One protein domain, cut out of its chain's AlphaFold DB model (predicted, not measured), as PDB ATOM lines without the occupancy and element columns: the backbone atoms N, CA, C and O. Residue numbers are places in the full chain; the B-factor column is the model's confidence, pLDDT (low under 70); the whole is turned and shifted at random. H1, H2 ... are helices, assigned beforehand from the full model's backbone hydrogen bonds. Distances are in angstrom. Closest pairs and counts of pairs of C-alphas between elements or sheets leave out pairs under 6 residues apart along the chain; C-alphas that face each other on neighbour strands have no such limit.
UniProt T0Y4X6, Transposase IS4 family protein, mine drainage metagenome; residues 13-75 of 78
ATOM      1  N   GLU A  13      15.842  -7.805   0.771       92.38
ATOM      2  CA  GLU A  13      16.979  -7.730   1.691       92.38
ATOM      3  C   GLU A  13      16.638  -8.235   3.097       92.38
ATOM      4  O   GLU A  13      17.358  -9.077   3.641       92.38
ATOM      5  N   SER A  14      15.501  -7.810   3.661       92.69
ATOM      6  CA  SER A  14      15.019  -8.300   4.958       92.69
ATOM      7  C   SER A  14      14.728  -9.797   4.926       92.69
ATOM      8  O   SER A  14      15.040 -10.498   5.890       92.69
ATOM      9  N   ILE A  15      14.194 -10.318   3.814       92.94
ATOM     10  CA  ILE A  15      13.965 -11.760   3.638       92.94
ATOM     11  C   ILE A  15      15.299 -12.515   3.659       92.94
ATOM     12  O   ILE A  15      15.454 -13.468   4.425       92.94
ATOM     13  N   ARG A  16      16.291 -12.070   2.878       94.12
ATOM     14  CA  ARG A  16      17.632 -12.684   2.845       94.12
ATOM     15  C   ARG A  16      18.312 -12.630   4.213       94.12
ATOM     16  O   ARG A  16      18.867 -13.635   4.661       94.12
ATOM     17  N   ARG A  17      18.210 -11.497   4.915       94.25
ATOM     18  CA  ARG A  17      18.722 -11.333   6.283       94.25
ATOM     19  C   ARG A  17      18.054 -12.310   7.246       94.25
ATOM     20  O   ARG A  17      18.743 -13.011   7.985       94.25
ATOM     21  N   ASN A  18      16.726 -12.394   7.211       94.69
ATOM     22  CA  ASN A  18      15.944 -13.324   8.018       94.69
ATOM     23  C   ASN A  18      16.347 -14.782   7.749       94.69
ATOM     24  O   ASN A  18      16.592 -15.518   8.702       94.69
ATOM     25  N   LEU A  19      16.503 -15.186   6.484       93.06
ATOM     26  CA  LEU A  19      16.983 -16.526   6.118       93.06
ATOM     27  C   LEU A  19      18.387 -16.806   6.677       93.06
ATOM     28  O   LEU A  19      18.633 -17.884   7.221       93.06
ATOM     29  N   GLY A  20      19.293 -15.827   6.607       93.56
ATOM     30  CA  GLY A  20      20.631 -15.926   7.194       93.56
ATOM     31  C   GLY A  20      20.606 -16.098   8.717       93.56
ATOM     32  O   GLY A  20      21.296 -16.968   9.257       93.56
ATOM     33  N   ILE A  21      19.772 -15.318   9.410       92.38
ATOM     34  CA  ILE A  21      19.564 -15.428  10.860       92.38
ATOM     35  C   ILE A  21      18.995 -16.808  11.208       92.38
ATOM     36  O   ILE A  21      19.542 -17.487  12.077       92.38
ATOM     37  N   THR A  22      17.955 -17.264  10.503       91.81
ATOM     38  CA  THR A  22      17.342 -18.580  10.727       91.81
ATOM     39  C   THR A  22      18.339 -19.707  10.520       91.81
ATOM     40  O   THR A  22      18.415 -20.603  11.354       91.81
ATOM     41  N   ARG A  23      19.163 -19.658   9.466       91.88
ATOM     42  CA  ARG A  23      20.186 -20.685   9.216       91.88
ATOM     43  C   ARG A  23      21.172 -20.813  10.381       91.88
ATOM     44  O   ARG A  23      21.552 -21.929  10.732       91.88
ATOM     45  N   LYS A  24      21.566 -19.692  10.997       91.44
ATOM     46  CA  LYS A  24      22.436 -19.686  12.185       91.44
ATOM     47  C   LYS A  24      21.697 -20.187  13.434       91.44
ATOM     48  O   LYS A  24      22.206 -21.070  14.120       91.44
ATOM     49  N   ARG A  25      20.489 -19.678  13.703       92.31
ATOM     50  CA  ARG A  25      19.694 -19.998  14.908       92.31
ATOM     51  C   ARG A  25      19.156 -21.425  14.931       92.31
ATOM     52  O   ARG A  25      19.182 -22.068  15.976       92.31
ATOM     53  N   SER A  26      18.748 -21.946  13.776       89.69
ATOM     54  CA  SER A  26      18.139 -23.272  13.637       89.69
ATOM     55  C   SER A  26      19.018 -24.380  14.224       89.69
ATOM     56  O   SER A  26      18.503 -25.296  14.860       89.69
ATOM     57  N   ARG A  27      20.352 -24.277  14.104       87.25
ATOM     58  CA  ARG A  27      21.276 -25.267  14.689       87.25
ATOM     59  C   ARG A  27      21.181 -25.329  16.219       87.25
ATOM     60  O   ARG A  27      21.278 -26.421  16.765       87.25
ATOM     61  N   GLY A  28      20.976 -24.191  16.885       88.19
ATOM     62  CA  GLY A  28      20.854 -24.102  18.345       88.19
ATOM     63  C   GLY A  28      19.435 -24.348  18.867       88.19
ATOM     64  O   GLY A  28      19.265 -24.910  19.942       88.19
ATOM     65  N   GLU A  29      18.407 -23.985  18.100       91.81
ATOM     66  CA  GLU A  29      16.999 -24.175  18.491       91.81
ATOM     67  C   GLU A  29      16.521 -25.623  18.269       91.81
ATOM     68  O   GLU A  29      15.665 -26.131  18.998       91.81
ATOM     69  N   ARG A  30      17.114 -26.334  17.301       90.25
ATOM     70  CA  ARG A  30      16.798 -27.735  16.993       90.25
ATOM     71  C   ARG A  30      16.900 -28.702  18.185       90.25
ATOM     72  O   ARG A  30      15.936 -29.447  18.360       90.25
ATOM     73  N   PRO A  31      17.974 -28.740  19.002       91.31
ATOM     74  CA  PRO A  31      18.042 -29.656  20.144       91.31
ATOM     75  C   PRO A  31      16.885 -29.445  21.123       91.31
ATOM     76  O   PRO A  31      16.250 -30.415  21.529       91.31
ATOM     77  N   TYR A  32      16.527 -28.190  21.413       90.12
ATOM     78  CA  TYR A  32      15.371 -27.872  22.253       90.12
ATOM     79  C   TYR A  32      14.059 -28.375  21.650       90.12
ATOM     80  O   TYR A  32      13.248 -28.975  22.355       90.12
ATOM     81  N   SER A  33      13.858 -28.191  20.341       91.25
ATOM     82  CA  SER A  33      12.667 -28.698  19.649       91.25
ATOM     83  C   SER A  33      12.561 -30.223  19.724       91.25
ATOM     84  O   SER A  33      11.472 -30.752  19.933       91.25
ATOM     85  N   VAL A  34      13.680 -30.936  19.566       91.50
ATOM     86  CA  VAL A  34      13.715 -32.403  19.624       91.50
ATOM     87  C   VAL A  34      13.459 -32.901  21.046       91.50
ATOM     88  O   VAL A  34      12.662 -33.817  21.235       91.50
ATOM     89  N   MET A  35      14.077 -32.277  22.051       92.44
ATOM     90  CA  MET A  35      13.853 -32.602  23.464       92.44
ATOM     91  C   MET A  35      12.403 -32.359  23.885       92.44
ATOM     92  O   MET A  35      11.798 -33.196  24.551       92.44
ATOM     93  N   LYS A  36      11.813 -31.245  23.446       91.94
ATOM     94  CA  LYS A  36      10.413 -30.930  23.730       91.94
ATOM     95  C   LYS A  36       9.448 -31.898  23.040       91.94
ATOM     96  O   LYS A  36       8.487 -32.311  23.675       91.94
ATOM     97  N   GLY A  37       9.697 -32.240  21.773       92.38
ATOM     98  CA  GLY A  37       8.811 -33.086  20.970       92.38
ATOM     99  C   GLY A  37       8.976 -34.582  21.236       92.38
ATOM    100  O   GLY A  37       8.044 -35.232  21.685       92.38
ATOM    101  N   ILE A  38      10.167 -35.132  20.986       89.75
ATOM    102  CA  ILE A  38      10.415 -36.584  21.061       89.75
ATOM    103  C   ILE A  38      10.429 -37.058  22.515       89.75
ATOM    104  O   ILE A  38       9.790 -38.045  22.872       89.75
ATOM    105  N   PHE A  39      11.149 -36.339  23.375       88.19
ATOM    106  CA  PHE A  39      11.333 -36.731  24.774       88.19
ATOM    107  C   PHE A  39      10.274 -36.142  25.712       88.19
ATOM    108  O   PHE A  39      10.339 -36.370  26.919       88.19
ATOM    109  N   HIS A  40       9.300 -35.398  25.171       88.19
ATOM    110  CA  HIS A  40       8.225 -34.761  25.934       88.19
ATOM    111  C   HIS A  40       8.749 -33.871  27.079       88.19
ATOM    112  O   HIS A  40       8.096 -33.695  28.105       88.19
ATOM    113  N   GLY A  41       9.937 -33.276  26.912       86.25
ATOM    114  CA  GLY A  41      10.624 -32.509  27.956       86.25
ATOM    115  C   GLY A  41       9.970 -31.171  28.318       86.25
ATOM    116  O   GLY A  41      10.470 -30.471  29.190       86.25
ATOM    117  N   GLY A  42       8.871 -30.795  27.655       85.00
ATOM    118  CA  GLY A  42       8.133 -29.564  27.950       85.00
ATOM    119  C   GLY A  42       7.383 -29.596  29.284       85.00
ATOM    120  O   GLY A  42       7.191 -28.544  29.885       85.00
ATOM    121  N   HIS A  43       6.984 -30.779  29.756       87.56
ATOM    122  CA  HIS A  43       6.341 -30.953  31.053       87.56
ATOM    123  C   HIS A  43       6.828 -32.249  31.706       87.56
ATOM    124  O   HIS A  43       6.795 -33.321  31.102       87.56
ATOM    125  N   VAL A  44       7.299 -32.155  32.947       86.75
ATOM    126  CA  VAL A  44       7.883 -33.277  33.687       86.75
ATOM    127  C   VAL A  44       7.106 -33.511  34.973       86.75
ATOM    128  O   VAL A  44       7.025 -32.631  35.817       86.75
ATOM    129  N   PHE A  45       6.608 -34.733  35.165       87.25
ATOM    130  CA  PHE A  45       5.883 -35.173  36.371       87.25
ATOM    131  C   PHE A  45       6.789 -35.406  37.593       87.25
ATOM    132  O   PHE A  45       6.478 -36.192  38.484       87.25
ATOM    133  N   VAL A  46       7.963 -34.780  37.608       89.31
ATOM    134  CA  VAL A  46       8.970 -34.961  38.647       89.31
ATOM    135  C   VAL A  46       8.992 -33.698  39.493       89.31
ATOM    136  O   VAL A  46       9.220 -32.613  38.972       89.31
ATOM    137  N   THR A  47       8.766 -33.844  40.794       91.00
ATOM    138  CA  THR A  47       8.535 -32.712  41.706       91.00
ATOM    139  C   THR A  47       9.814 -32.067  42.233       91.00
ATOM    140  O   THR A  47       9.785 -30.921  42.671       91.00
ATOM    141  N   THR A  48      10.952 -32.768  42.191       94.12
ATOM    142  CA  THR A  48      12.219 -32.261  42.731       94.12
ATOM    143  C   THR A  48      13.176 -31.794  41.639       94.12
ATOM    144  O   THR A  48      13.397 -32.471  40.631       94.12
ATOM    145  N   VAL A  49      13.826 -30.653  41.884       91.88
ATOM    146  CA  VAL A  49      14.793 -30.042  40.953       91.88
ATOM    147  C   VAL A  49      15.969 -30.978  40.653       91.88
ATOM    148  O   VAL A  49      16.432 -31.049  39.515       91.88
ATOM    149  N   SER A  50      16.436 -31.741  41.647       94.00
ATOM    150  CA  SER A  50      17.534 -32.700  41.477       94.00
ATOM    151  C   SER A  50      17.192 -33.795  40.463       94.00
ATOM    152  O   SER A  50      17.976 -34.063  39.552       94.00
ATOM    153  N   ARG A  51      15.993 -34.380  40.552       92.75
ATOM    154  CA  ARG A  51      15.546 -35.422  39.620       92.75
ATOM    155  C   ARG A  51      15.242 -34.857  38.229       92.75
ATOM    156  O   ARG A  51      15.552 -35.514  37.238       92.75
ATOM    157  N   VAL A  52      14.714 -33.630  38.133       92.25
ATOM    158  CA  VAL A  52      14.546 -32.932  36.843       92.25
ATOM    159  C   VAL A  52      15.898 -32.718  36.161       92.25
ATOM    160  O   VAL A  52      16.030 -32.996  34.971       92.25
ATOM    161  N   ARG A  53      16.932 -32.304  36.907       92.69
ATOM    162  CA  ARG A  53      18.287 -32.127  36.361       92.69
ATOM    163  C   ARG A  53      18.825 -33.426  35.763       92.69
ATOM    164  O   ARG A  53      19.296 -33.416  34.629       92.69
ATOM    165  N   VAL A  54      18.720 -34.532  36.496       94.38
ATOM    166  CA  VAL A  54      19.161 -35.849  36.012       94.38
ATOM    167  C   VAL A  54      18.384 -36.249  34.757       94.38
ATOM    168  O   VAL A  54      18.991 -36.609  33.750       94.38
ATOM    169  N   LYS A  55      17.054 -36.098  34.760       92.94
ATOM    170  CA  LYS A  55      16.218 -36.379  33.585       92.94
ATOM    171  C   LYS A  55      16.626 -35.540  32.368       92.94
ATOM    172  O   LYS A  55      16.719 -36.079  31.267       92.94
ATOM    173  N   ASN A  56      16.934 -34.259  32.559       92.00
ATOM    174  CA  ASN A  56      17.403 -33.385  31.482       92.00
ATOM    175  C   ASN A  56      18.756 -33.835  30.915       92.00
ATOM    176  O   ASN A  56      18.931 -33.828  29.700       92.00
ATOM    177  N   ILE A  57      19.683 -34.293  31.763       94.38
ATOM    178  CA  ILE A  57      20.967 -34.855  31.310       94.38
ATOM    179  C   ILE A  57      20.730 -36.093  30.435       94.38
ATOM    180  O   ILE A  57      21.292 -36.182  29.344       94.38
ATOM    181  N   PHE A  58      19.848 -37.008  30.852       93.31
ATOM    182  CA  PHE A  58      19.494 -38.177  30.039       93.31
ATOM    183  C   PHE A  58      18.844 -37.797  28.701       93.31
ATOM    184  O   PHE A  58      19.159 -38.408  27.682       93.31
ATOM    185  N   MET A  59      18.002 -36.758  28.663       93.44
ATOM    186  CA  MET A  59      17.446 -36.248  27.402       93.44
ATOM    187  C   MET A  59      18.534 -35.693  26.469       93.44
ATOM    188  O   MET A  59      18.497 -35.957  25.266       93.44
ATOM    189  N   CYS A  60      19.534 -34.982  27.002       92.75
ATOM    190  CA  CYS A  60      20.686 -34.516  26.222       92.75
ATOM    191  C   CYS A  60      21.506 -35.677  25.645       92.75
ATOM    192  O   CYS A  60      21.851 -35.661  24.463       92.75
ATOM    193  N   LEU A  61      21.775 -36.704  26.455       94.81
ATOM    194  CA  LEU A  61      22.475 -37.910  26.005       94.81
ATOM    195  C   LEU A  61      21.685 -38.642  24.909       94.81
ATOM    196  O   LEU A  61      22.246 -38.978  23.865       94.81
ATOM    197  N   GLY A  62      20.371 -38.808  25.094       93.31
ATOM    198  CA  GLY A  62      19.484 -39.406  24.095       93.31
ATOM    199  C   GLY A  62      19.448 -38.621  22.781       93.31
ATOM    200  O   GLY A  62      19.523 -39.212  21.703       93.31
ATOM    201  N   HIS A  63      19.403 -37.287  22.841       93.12
ATOM    202  CA  HIS A  63      19.483 -36.435  21.652       93.12
ATOM    203  C   HIS A  63      20.797 -36.637  20.879       93.12
ATOM    204  O   HIS A  63      20.780 -36.756  19.650       93.12
ATOM    205  N   ASN A  64      21.928 -36.701  21.588       93.69
ATOM    206  CA  ASN A  64      23.235 -36.926  20.970       93.69
ATOM    207  C   ASN A  64      23.298 -38.293  20.275       93.69
ATOM    208  O   ASN A  64      23.773 -38.376  19.143       93.69
ATOM    209  N   LEU A  65      22.737 -39.335  20.896       93.81
ATOM    210  CA  LEU A  65      22.655 -40.668  20.300       93.81
ATOM    211  C   LEU A  65      21.807 -40.676  19.017       93.81
ATOM    212  O   LEU A  65      22.243 -41.209  17.998       93.81
ATOM    213  N   ILE A  66      20.632 -40.037  19.024       92.44
ATOM    214  CA  ILE A  66      19.788 -39.901  17.823       92.44
ATOM    215  C   ILE A  66      20.549 -39.177  16.707       92.44
ATOM    216  O   ILE A  66      20.483 -39.586  15.544       92.44
ATOM    217  N   CYS A  67      21.291 -38.118  17.046       91.69
ATOM    218  CA  CYS A  67      22.125 -37.412  16.080       91.69
ATOM    219  C   CYS A  67      23.201 -38.332  15.497       91.69
ATOM    220  O   CYS A  67      23.315 -38.402  14.274       91.69
ATOM    221  N   MET A  68      23.922 -39.086  16.330       93.56
ATOM    222  CA  MET A  68      24.930 -40.047  15.871       93.56
ATOM    223  C   MET A  68      24.347 -41.121  14.949       93.56
ATOM    224  O   MET A  68      24.892 -41.360  13.874       93.56
ATOM    225  N   ILE A  69      23.208 -41.721  15.311       93.06
ATOM    226  CA  ILE A  69      22.522 -42.713  14.466       93.06
ATOM    227  C   ILE A  69      22.123 -42.088  13.125       93.06
ATOM    228  O   ILE A  69      22.310 -42.690  12.068       93.06
ATOM    229  N   GLY A  70      21.603 -40.858  13.149       91.56
ATOM    230  CA  GLY A  70      21.273 -40.112  11.938       91.56
ATOM    231  C   GLY A  70      22.496 -39.812  11.066       91.56
ATOM    232  O   GLY A  70      22.387 -39.836   9.842       91.56
ATOM    233  N   MET A  71      23.657 -39.552  11.671       92.56
ATOM    234  CA  MET A  71      24.918 -39.347  10.955       92.56
ATOM    235  C   MET A  71      25.444 -40.648  10.339       92.56
ATOM    236  O   MET A  71      25.850 -40.639   9.177       92.56
ATOM    237  N   LYS A  72      25.353 -41.765  11.070       93.38
ATOM    238  CA  LYS A  72      25.704 -43.101  10.571       93.38
ATOM    239  C   LYS A  72      24.815 -43.524   9.401       93.38
ATOM    240  O   LYS A  72      25.318 -43.941   8.367       93.38
ATOM    241  N   ARG A  73      23.496 -43.312   9.498       91.56
ATOM    242  CA  ARG A  73      22.547 -43.565   8.392       91.56
ATOM    243  C   ARG A  73      22.852 -42.765   7.123       91.56
ATOM    244  O   ARG A  73      22.487 -43.197   6.038       91.56
ATOM    245  N   LYS A  74      23.496 -41.606   7.255       91.38
ATOM    246  CA  LYS A  74      23.934 -40.768   6.129       91.38
ATOM    247  C   LYS A  74      25.313 -41.154   5.583       91.38
ATOM    248  O   LYS A  74      25.788 -40.480   4.678       91.38
ATOM    249  N   GLY A  75      25.968 -42.168   6.153       88.94
ATOM    250  CA  GLY A  75      27.318 -42.582   5.767       88.94
ATOM    251  C   GLY A  75      28.413 -41.579   6.142       88.94
ATOM    252  O   GLY A  75      29.500 -41.636   5.584       88.94
TER     253      GLY A  75
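Overview. This is residues 13 to 75 of the 78 residues of the protein "Transposase IS4 family protein" of mine drainage metagenome (UniProt T0Y4X6). Two long helices make a loose, lopsided T: the later part of kinked H1 meets the middle of H2 at a steep angle, and residues 13 to 30 and 68 to 75 stick out. A long link joins H1 to H2. The printed part has 63 residues, is all helix, and is only just loose, close to extended, with a radius of gyration of the C-alphas of 15.5 A and spans of 48 by 32 by 15 A.

Arrangement. Look at H1, residues 13 to 37, and H2, residues 49 to 73: they touch through residues 31 to 35 and 59 to 63 alone, the closest C-alphas being those of Met 35 and Met 59, 6.5 A apart. Their lines stand at a steep tilt of 65 degrees, opposite ways. Every O i to N i+4 pair is within hydrogen-bond range in H2, and 17 of 21 in H1.

Along the chain. Find C-alpha 13 at (16.979, -7.730, 1.691); H1 runs 32.9 A from there, with a kink of 58 degrees near residue 27. H2 runs 36.1 A to C-alpha 73 at (22.547, -43.565, 8.392).

Size, cuts and confidence. The C-alphas farthest apart, Glu 13 and Thr 48, are 48.0 A apart. The printed part has no cut, and no printed residue is under 70 in pLDDT.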